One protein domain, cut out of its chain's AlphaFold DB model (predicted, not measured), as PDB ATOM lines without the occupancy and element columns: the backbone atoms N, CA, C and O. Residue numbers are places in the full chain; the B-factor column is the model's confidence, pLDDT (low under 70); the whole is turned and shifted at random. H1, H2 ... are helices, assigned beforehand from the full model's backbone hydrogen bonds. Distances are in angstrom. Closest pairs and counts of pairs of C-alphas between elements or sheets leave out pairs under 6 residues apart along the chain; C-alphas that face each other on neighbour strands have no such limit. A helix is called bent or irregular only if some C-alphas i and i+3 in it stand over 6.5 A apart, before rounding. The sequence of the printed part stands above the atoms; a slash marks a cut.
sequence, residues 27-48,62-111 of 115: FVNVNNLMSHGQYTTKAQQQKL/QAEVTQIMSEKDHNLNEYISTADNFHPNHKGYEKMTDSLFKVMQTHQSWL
ATOM      1  N   PHE A  27     156.292 170.553 206.979       94.75
ATOM      2  CA  PHE A  27     155.935 169.325 206.280       94.75
ATOM      3  C   PHE A  27     155.598 168.197 207.264       94.75
ATOM      4  O   PHE A  27     156.453 167.782 208.049       94.75
ATOM      5  N   VAL A  28     154.388 167.642 207.171       95.38
ATOM      6  CA  VAL A  28     153.957 166.467 207.946       95.38
ATOM      7  C   VAL A  28     154.053 165.223 207.064       95.38
ATOM      8  O   VAL A  28     153.234 165.004 206.175       95.38
ATOM      9  N   ASN A  29     155.067 164.386 207.298       95.19
ATOM     10  CA  ASN A  29     155.265 163.179 206.498       95.19
ATOM     11  C   ASN A  29     154.385 162.021 206.988       95.19
ATOM     12  O   ASN A  29     154.696 161.390 207.996       95.19
ATOM     13  N   VAL A  30     153.348 161.688 206.219       96.69
ATOM     14  CA  VAL A  30     152.494 160.508 206.450       96.69
ATOM     15  C   VAL A  30     152.703 159.400 205.414       96.69
ATOM     16  O   VAL A  30     152.069 158.355 205.502       96.69
ATOM     17  N   ASN A  31     153.600 159.581 204.436       94.69
ATOM     18  CA  ASN A  31     153.677 158.717 203.255       94.69
ATOM     19  C   ASN A  31     153.980 157.255 203.605       94.69
ATOM     20  O   ASN A  31     153.236 156.355 203.229       94.69
ATOM     21  N   ASN A  32     155.049 157.010 204.369       92.50
ATOM     22  CA  ASN A  32     155.426 155.648 204.764       92.50
ATOM     23  C   ASN A  32     154.405 155.018 205.719       92.50
ATOM     24  O   ASN A  32     154.178 153.814 205.652       92.50
ATOM     25  N   LEU A  33     153.801 155.833 206.590       95.38
ATOM     26  CA  LEU A  33     152.774 155.406 207.537       95.38
ATOM     27  C   LEU A  33     151.523 154.924 206.798       95.38
ATOM     28  O   LEU A  33     151.054 153.818 207.042       95.38
ATOM     29  N   MET A  34     151.024 155.721 205.854       95.62
ATOM     30  CA  MET A  34     149.810 155.406 205.104       95.62
ATOM     31  C   MET A  34     150.048 154.397 203.982       95.62
ATOM     32  O   MET A  34     149.136 153.652 203.661       95.62
ATOM     33  N   SER A  35     151.259 154.305 203.423       92.44
ATOM     34  CA  SER A  35     151.584 153.303 202.393       92.44
ATOM     35  C   SER A  35     151.735 151.893 202.963       92.44
ATOM     36  O   SER A  35     151.394 150.921 202.294       92.44
ATOM     37  N   HIS A  36     152.277 151.765 204.179       93.69
ATOM     38  CA  HIS A  36     152.565 150.462 204.784       93.69
ATOM     39  C   HIS A  36     151.610 150.082 205.914       93.69
ATOM     40  O   HIS A  36     151.641 148.936 206.345       93.69
ATOM     41  N   GLY A  37     150.788 150.999 206.419       95.69
ATOM     42  CA  GLY A  37     149.827 150.692 207.468       95.69
ATOM     43  C   GLY A  37     150.475 150.060 208.703       95.69
ATOM     44  O   GLY A  37     151.477 150.538 209.238       95.69
ATOM     45  N   GLN A  38     149.922 148.925 209.116       96.06
ATOM     46  CA  GLN A  38     150.382 148.094 210.226       96.06
ATOM     47  C   GLN A  38     151.696 147.329 209.958       96.06
ATOM     48  O   GLN A  38     152.259 146.725 210.873       96.06
ATOM     49  N   TYR A  39     152.211 147.329 208.726       96.62
ATOM     50  CA  TYR A  39     153.421 146.598 208.343       96.62
ATOM     51  C   TYR A  39     154.685 147.419 208.629       96.62
ATOM     52  O   TYR A  39     155.234 148.115 207.771       96.62
ATOM     53  N   THR A  40     155.176 147.328 209.862       94.25
ATOM     54  CA  THR A  40     156.279 148.163 210.364       94.25
ATOM     55  C   THR A  40     157.670 147.589 210.097       94.25
ATOM     56  O   THR A  40     158.656 148.326 210.139       94.25
ATOM     57  N   THR A  41     157.785 146.294 209.790       95.88
ATOM     58  CA  THR A  41     159.085 145.650 209.538       95.88
ATOM     59  C   THR A  41     159.428 145.595 208.051       95.88
ATOM     60  O   THR A  41     158.563 145.429 207.188       95.88
ATOM     61  N   LYS A  42     160.731 145.628 207.734       94.00
ATOM     62  CA  LYS A  42     161.223 145.470 206.353       94.00
ATOM     63  C   LYS A  42     160.731 144.173 205.706       94.00
ATOM     64  O   LYS A  42     160.378 144.178 204.533       94.00
ATOM     65  N   ALA A  43     160.688 143.075 206.462       96.38
ATOM     66  CA  ALA A  43     160.236 141.779 205.959       96.38
ATOM     67  C   ALA A  43     158.754 141.810 205.547       96.38
ATOM     68  O   ALA A  43     158.399 141.339 204.465       96.38
ATOM     69  N   GLN A  44     157.894 142.423 206.367       95.50
ATOM     70  CA  GLN A  44     156.481 142.608 206.034       95.50
ATOM     71  C   GLN A  44     156.300 143.501 204.799       95.50
ATOM     72  O   GLN A  44     155.570 143.144 203.877       95.50
ATOM     73  N   GLN A  45     157.020 144.622 204.726       93.06
ATOM     74  CA  GLN A  45     156.953 145.538 203.582       93.06
ATOM     75  C   GLN A  45     157.449 144.879 202.286       93.06
ATOM     76  O   GLN A  45     156.859 145.053 201.223       93.06
ATOM     77  N   GLN A  46     158.490 144.047 202.356       91.81
ATOM     78  CA  GLN A  46     158.948 143.259 201.210       91.81
ATOM     79  C   GLN A  46     157.887 142.261 200.732       91.81
ATOM     80  O   GLN A  46     157.767 142.041 199.525       91.81
ATOM     81  N   LYS A  47     157.106 141.671 201.647       91.12
ATOM     82  CA  LYS A  47     155.978 140.802 201.290       91.12
ATOM     83  C   LYS A  47     154.904 141.580 200.524       91.12
ATOM     84  O   LYS A  47     154.501 141.117 199.459       91.12
ATOM     85  N   LEU A  48     154.541 142.778 200.988       88.69
ATOM     86  CA  LEU A  48     153.602 143.660 200.279       88.69
ATOM     87  C   LEU A  48     154.084 144.005 198.868       88.69
ATOM     88  O   LEU A  48     153.329 143.893 197.908       88.69
ATOM     89  N   GLN A  62     140.228 135.342 185.144       84.44
ATOM     90  CA  GLN A  62     138.872 135.467 185.691       84.44
ATOM     91  C   GLN A  62     138.789 135.020 187.161       84.44
ATOM     92  O   GLN A  62     138.028 135.599 187.933       84.44
ATOM     93  N   ALA A  63     139.578 134.014 187.556       86.38
ATOM     94  CA  ALA A  63     139.643 133.542 188.936       86.38
ATOM     95  C   ALA A  63     140.220 134.610 189.879       86.38
ATOM     96  O   ALA A  63     139.667 134.834 190.953       86.38
ATOM     97  N   GLU A  64     141.275 135.311 189.457       82.50
ATOM     98  CA  GLU A  64     141.860 136.419 190.221       82.50
ATOM     99  C   GLU A  64     140.882 137.590 190.351       82.50
ATOM    100  O   GLU A  64     140.729 138.127 191.446       82.50
ATOM    101  N   VAL A  65     140.154 137.942 189.283       82.06
ATOM    102  CA  VAL A  65     139.101 138.974 189.349       82.06
ATOM    103  C   VAL A  65     138.017 138.583 190.353       82.06
ATOM    104  O   VAL A  65     137.667 139.383 191.218       82.06
ATOM    105  N   THR A  66     137.505 137.351 190.283       85.19
ATOM    106  CA  THR A  66     136.472 136.867 191.212       85.19
ATOM    107  C   THR A  66     136.968 136.875 192.657       85.19
ATOM    108  O   THR A  66     136.224 137.271 193.552       85.19
ATOM    109  N   GLN A  67     138.225 136.491 192.891       83.44
ATOM    110  CA  GLN A  67     138.810 136.527 194.226       83.44
ATOM    111  C   GLN A  67     138.922 137.961 194.757       83.44
ATOM    112  O   GLN A  67     138.468 138.224 195.868       83.44
ATOM    113  N   ILE A  68     139.413 138.905 193.949       78.50
ATOM    114  CA  ILE A  68     139.470 140.330 194.318       78.50
ATOM    115  C   ILE A  68     138.069 140.860 194.662       78.50
ATOM    116  O   ILE A  68     137.888 141.516 195.683       78.50
ATOM    117  N   MET A  69     137.057 140.539 193.850       79.75
ATOM    118  CA  MET A  69     135.674 140.964 194.102       79.75
ATOM    119  C   MET A  69     135.073 140.337 195.370       79.75
ATOM    120  O   MET A  69     134.212 140.950 196.004       79.75
ATOM    121  N   SER A  70     135.514 139.136 195.757       84.06
ATOM    122  CA  SER A  70     135.055 138.459 196.978       84.06
ATOM    123  C   SER A  70     135.609 139.080 198.266       84.06
ATOM    124  O   SER A  70     134.999 138.942 199.324       84.06
ATOM    125  N   GLU A  71     136.712 139.825 198.177       81.44
ATOM    126  CA  GLU A  71     137.371 140.494 199.305       81.44
ATOM    127  C   GLU A  71     136.873 141.939 199.512       81.44
ATOM    128  O   GLU A  71     137.555 142.745 200.135       81.44
ATOM    129  N   LYS A  72     135.666 142.288 199.035       77.38
ATOM    130  CA  LYS A  72     135.133 143.669 199.062       77.38
ATOM    131  C   LYS A  72     135.125 144.339 200.445       77.38
ATOM    132  O   LYS A  72     135.193 145.558 200.532       77.38
ATOM    133  N   ASP A  73     135.041 143.545 201.512       84.69
ATOM    134  CA  ASP A  73     134.996 144.026 202.895       84.69
ATOM    135  C   ASP A  73     136.371 143.926 203.589       84.69
ATOM    136  O   ASP A  73     136.465 144.047 204.812       84.69
ATOM    137  N   HIS A  74     137.447 143.704 202.827       87.06
ATOM    138  CA  HIS A  74     138.812 143.573 203.321       87.06
ATOM    139  C   HIS A  74     139.786 144.476 202.556       87.06
ATOM    140  O   HIS A  74     139.790 144.538 201.332       87.06
ATOM    141  N   ASN A  75     140.664 145.152 203.296       89.19
ATOM    142  CA  ASN A  75     141.809 145.865 202.746       89.19
ATOM    143  C   ASN A  75     143.068 145.378 203.465       89.19
ATOM    144  O   ASN A  75     143.063 145.215 204.687       89.19
ATOM    145  N   LEU A  76     144.160 145.180 202.719       90.19
ATOM    146  CA  LEU A  76     145.439 144.763 203.300       90.19
ATOM    147  C   LEU A  76     145.978 145.790 204.301       90.19
ATOM    148  O   LEU A  76     146.682 145.423 205.237       90.19
ATOM    149  N   ASN A  77     145.678 147.070 204.106       94.31
ATOM    150  CA  ASN A  77     146.082 148.149 204.986       94.31
ATOM    151  C   ASN A  77     144.952 148.485 205.963       94.31
ATOM    152  O   ASN A  77     143.925 149.046 205.582       94.31
ATOM    153  N   GLU A  78     145.181 148.216 207.248       96.31
ATOM    154  CA  GLU A  78     144.205 148.467 208.318       96.31
ATOM    155  C   GLU A  78     143.838 149.946 208.501       96.31
ATOM    156  O   GLU A  78     142.956 150.262 209.300       96.31
ATOM    157  N   TYR A  79     144.532 150.869 207.837       97.81
ATOM    158  CA  TYR A  79     144.288 152.310 207.930       97.81
ATOM    159  C   TYR A  79     143.418 152.835 206.786       97.81
ATOM    160  O   TYR A  79     143.061 154.011 206.801       97.81
ATOM    161  N   ILE A  80     143.067 151.993 205.810       96.75
ATOM    162  CA  ILE A  80     142.264 152.354 204.638       96.75
ATOM    163  C   ILE A  80     140.836 151.825 204.795       96.75
ATOM    164  O   ILE A  80     140.596 150.760 205.368       96.75
ATOM    165  N   SER A  81     139.870 152.611 204.335       95.50
ATOM    166  CA  SER A  81     138.458 152.250 204.313       95.50
ATOM    167  C   SER A  81     138.201 151.143 203.298       95.50
ATOM    168  O   SER A  81     138.623 151.238 202.149       95.50
ATOM    169  N   THR A  82     137.449 150.118 203.685       93.44
ATOM    170  CA  THR A  82     136.977 149.081 202.754       93.44
ATOM    171  C   THR A  82     135.797 149.559 201.905       93.44
ATOM    172  O   THR A  82     135.482 148.933 200.901       93.44
ATOM    173  N   ALA A  83     135.174 150.694 202.258       91.88
ATOM    174  CA  ALA A  83     134.047 151.252 201.511       91.88
ATOM    175  C   ALA A  83     134.442 151.724 200.100       91.88
ATOM    176  O   ALA A  83     133.654 151.595 199.169       91.88
ATOM    177  N   ASP A  84     135.657 152.260 199.944       91.25
ATOM    178  CA  ASP A  84     136.178 152.757 198.663       91.25
ATOM    179  C   ASP A  84     137.623 152.328 198.364       91.25
ATOM    180  O   ASP A  84     138.131 152.606 197.279       91.25
ATOM    181  N   ASN A  85     138.281 151.629 199.297       90.94
ATOM    182  CA  ASN A  85     139.671 151.182 199.192       90.94
ATOM    183  C   ASN A  85     140.670 152.311 198.893       90.94
ATOM    184  O   ASN A  85     141.742 152.063 198.336       90.94
ATOM    185  N   PHE A  86     140.337 153.544 199.286       91.31
ATOM    186  CA  PHE A  86     141.130 154.731 198.994       91.31
ATOM    187  C   PHE A  86     141.260 155.672 200.192       91.31
ATOM    188  O   PHE A  86     142.379 155.988 200.603       91.31
ATOM    189  N   HIS A  87     140.148 156.114 200.781       96.50
ATOM    190  CA  HIS A  87     140.200 157.064 201.888       96.50
ATOM    191  C   HIS A  87     140.674 156.382 203.180       96.50
ATOM    192  O   HIS A  87     140.393 155.200 203.400       96.50
ATOM    193  N   PRO A  88     141.369 157.108 204.076       98.06
ATOM    194  CA  PRO A  88     141.657 156.597 205.404       98.06
ATOM    195  C   PRO A  88     140.364 156.247 206.148       98.06
ATOM    196  O   PRO A  88     139.350 156.933 206.031       98.06
ATOM    197  N   ASN A  89     140.403 155.190 206.951       97.69
ATOM    198  CA  ASN A  89     139.359 154.932 207.938       97.69
ATOM    199  C   ASN A  89     139.654 155.705 209.238       97.69
ATOM    200  O   ASN A  89     140.630 156.453 209.329       97.69
ATOM    201  N   HIS A  90     138.829 155.501 210.269       98.19
ATOM    202  CA  HIS A  90     139.017 156.142 211.572       98.19
ATOM    203  C   HIS A  90     140.442 155.963 212.131       98.19
ATOM    204  O   HIS A  90     141.104 156.952 212.433       98.19
ATOM    205  N   LYS A  91     140.959 154.726 212.150       98.25
ATOM    206  CA  LYS A  91     142.321 154.406 212.610       98.25
ATOM    207  C   LYS A  91     143.388 155.092 211.751       98.25
ATOM    208  O   LYS A  91     144.404 155.547 212.270       98.25
ATOM    209  N   GLY A  92     143.168 155.195 210.441       98.25
ATOM    210  CA  GLY A  92     144.053 155.938 209.545       98.25
ATOM    211  C   GLY A  92     144.111 157.429 209.873       98.25
ATOM    212  O   GLY A  92     145.202 157.985 210.006       98.25
ATOM    213  N   TYR A  93     142.959 158.066 210.088       98.50
ATOM    214  CA  TYR A  93     142.899 159.469 210.502       98.50
ATOM    215  C   TYR A  93     143.515 159.711 211.883       98.50
ATOM    216  O   TYR A  93     144.200 160.720 212.066       98.50
ATOM    217  N   GLU A  94     143.363 158.786 212.833       98.50
ATOM    218  CA  GLU A  94     144.071 158.847 214.119       98.50
ATOM    219  C   GLU A  94     145.590 158.840 213.913       98.50
ATOM    220  O   GLU A  94     146.299 159.692 214.440       98.50
ATOM    221  N   LYS A  95     146.111 157.937 213.075       98.31
ATOM    222  CA  LYS A  95     147.553 157.825 212.790       98.31
ATOM    223  C   LYS A  95     148.112 159.059 212.072       98.31
ATOM    224  O   LYS A  95     149.241 159.486 212.342       98.31
ATOM    225  N   MET A  96     147.331 159.660 211.176       98.25
ATOM    226  CA  MET A  96     147.677 160.941 210.550       98.25
ATOM    227  C   MET A  96     147.687 162.078 211.577       98.25
ATOM    228  O   MET A  96     148.630 162.870 211.597       98.25
ATOM    229  N   THR A  97     146.698 162.112 212.471       97.69
ATOM    230  CA  THR A  97     146.615 163.082 213.572       97.69
ATOM    231  C   THR A  97     147.793 162.942 214.536       97.69
ATOM    232  O   THR A  97     148.409 163.947 214.876       97.69
ATOM    233  N   ASP A  98     148.200 161.718 214.889       97.50
ATOM    234  CA  ASP A  98     149.402 161.452 215.697       97.50
ATOM    235  C   ASP A  98     150.661 162.066 215.056       97.50
ATOM    236  O   ASP A  98     151.544 162.587 215.740       97.50
ATOM    237  N   SER A  99     150.767 161.988 213.725       97.25
ATOM    238  CA  SER A  99     151.905 162.529 212.970       97.25
ATOM    239  C   SER A  99     151.889 164.054 212.931       97.25
ATOM    240  O   SER A  99     152.931 164.677 213.128       97.25
ATOM    241  N   LEU A 100     150.712 164.653 212.733       96.06
ATOM    242  CA  LEU A 100     150.518 166.098 212.827       96.06
ATOM    243  C   LEU A 100     150.863 166.606 214.230       96.06
ATOM    244  O   LEU A 100     151.638 167.550 214.365       96.06
ATOM    245  N   PHE A 101     150.352 165.950 215.271       95.19
ATOM    246  CA  PHE A 101     150.565 166.360 216.656       95.19
ATOM    247  C   PHE A 101     152.047 166.340 217.045       95.19
ATOM    248  O   PHE A 101     152.529 167.281 217.672       95.19
ATOM    249  N   LYS A 102     152.816 165.340 216.596       94.94
ATOM    250  CA  LYS A 102     154.280 165.310 216.785       94.94
ATOM    251  C   LYS A 102     154.981 166.522 216.169       94.94
ATOM    252  O   LYS A 102     155.912 167.047 216.770       94.94
ATOM    253  N   VAL A 103     154.542 166.973 214.993       93.75
ATOM    254  CA  VAL A 103     155.082 168.183 214.348       93.75
ATOM    255  C   VAL A 103     154.626 169.443 215.091       93.75
ATOM    256  O   VAL A 103     155.431 170.334 215.341       93.75
ATOM    257  N   MET A 104     153.370 169.511 215.534       92.81
ATOM    258  CA  MET A 104     152.883 170.621 216.367       92.81
ATOM    259  C   MET A 104     153.709 170.776 217.651       92.81
ATOM    260  O   MET A 104     154.068 171.888 218.025       92.81
ATOM    261  N   GLN A 105     154.082 169.669 218.300       92.38
ATOM    262  CA  GLN A 105     154.913 169.686 219.508       92.38
ATOM    263  C   GLN A 105     156.303 170.301 219.287       92.38
ATOM    264  O   GLN A 105     156.853 170.910 220.208       92.38
ATOM    265  N   THR A 106     156.870 170.204 218.080       91.94
ATOM    266  CA  THR A 106     158.144 170.864 217.741       91.94
ATOM    267  C   THR A 106     157.979 172.340 217.371       91.94
ATOM    268  O   THR A 106     158.971 173.059 217.269       91.94
ATOM    269  N   HIS A 107     156.742 172.818 217.208       89.75
ATOM    270  CA  HIS A 107     156.403 174.179 216.797       89.75
ATOM    271  C   HIS A 107     155.376 174.784 217.755       89.75
ATOM    272  O   HIS A 107     154.198 174.899 217.446       89.75
ATOM    273  N   GLN A 108     155.843 175.212 218.931       82.56
ATOM    274  CA  GLN A 108     155.001 175.701 220.035       82.56
ATOM    275  C   GLN A 108     154.033 176.836 219.653       82.56
ATOM    276  O   GLN A 108     153.016 177.008 220.313       82.56
ATOM    277  N   SER A 109     154.307 177.594 218.584       83.75
ATOM    278  CA  SER A 109     153.386 178.604 218.042       83.75
ATOM    279  C   SER A 109     152.081 178.023 217.487       83.75
ATOM    280  O   SER A 109     151.111 178.760 217.349       83.75
ATOM    281  N   TRP A 110     152.049 176.731 217.158       84.06
ATOM    282  CA  TRP A 110     150.858 176.008 216.703       84.06
ATOM    283  C   TRP A 110     150.035 175.430 217.859       84.06
ATOM    284  O   TRP A 110     148.923 174.958 217.635       84.06
ATOM    285  N   LEU A 111     150.569 175.430 219.081       83.19
ATOM    286  CA  LEU A 111     149.850 174.961 220.258       83.19
ATOM    287  C   LEU A 111     149.146 176.146 220.911       83.19
ATOM    288  O   LEU A 111     149.782 177.134 221.286       83.19
TER     289      LEU A 111
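This is residues 27 to 48 and 62 to 111 of the 115 residues of the protein "Lipase/Acylhydrolase GDSL motif like protein" of Paucilactobacillus wasatchensis (UniProt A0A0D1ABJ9). A loose, drawn-out run of helices: the long H4 makes one end, the short H1 runs the opposite way near the residues around Gly 92 of H4, H2 sits off to one side beyond H1, and H3 sticks out free at the other end. Between H3 and H4 winds a long stretch with no named element, residues 71 to 89. The printed part has 72 residues with four named helices, H1, H2, H3 and H4 along the chain, and no named strand; the class is all helix, with 39 residues in the named helices. The whole is loose, with a radius of gyration of the C-alphas of 15.7 A, and only just elongated, with spans of 56 by 28 by 16 A.

The printed part begins at Phe 27, with its C-alpha at (155.935, 169.325, 206.280). H1 is residues 31 to 36, 8.5 A from first to last C-alpha, and begins at C-alpha 31 at (153.677, 158.717, 203.255). H2 is residues 42 to 48, 9.9 A long. After the cut comes H3, residues 62 to 70, 12.3 A long, from C-alpha 62 at (138.872, 135.467, 185.691). H4, the longest helix, is residues 90 to 106, 24.9 A long, and ends at C-alpha 106 at (158.144, 170.864, 217.741). No helix is bent or irregular.

H1 and H4 are close but not clearly touching; their closest C-alphas, those of Met 34 and Gly 92, are 7.3 A apart. They run opposite ways at a shallow tilt of 33 degrees, only just short of steep. H1 and H2 are also close but not clearly touching, with the closest C-alphas, those of His 36 and Gln 45, 6.7 A apart. Their lines are only just about perpendicular, at 70.2 degrees. H3 is apart from H1, H2 and H4, and H2 is apart from H4. Residues 62 to 70, which belong to H3, stand free. In H1, H2 and H3 every O i to N i+4 pair is within hydrogen-bond range; in H4 12 of 13 are.

The two C-alphas farthest apart, those of Gln 62 and Ser 109, are 55.8 A apart. Without the residues that stand free, the body of 63 residues spans 45 by 28 by 14 A. Residues 49 to 61 are cut out, and C-alphas 48 and 62 are 22.3 A apart across the cut. The link from H1 to H2 is tight, with 5 residues, and the link from H3 to H4 is long, with 19 residues. The mean pLDDT of the printed part is 92.0 and that of H3 is 83; no printed residue is under 70.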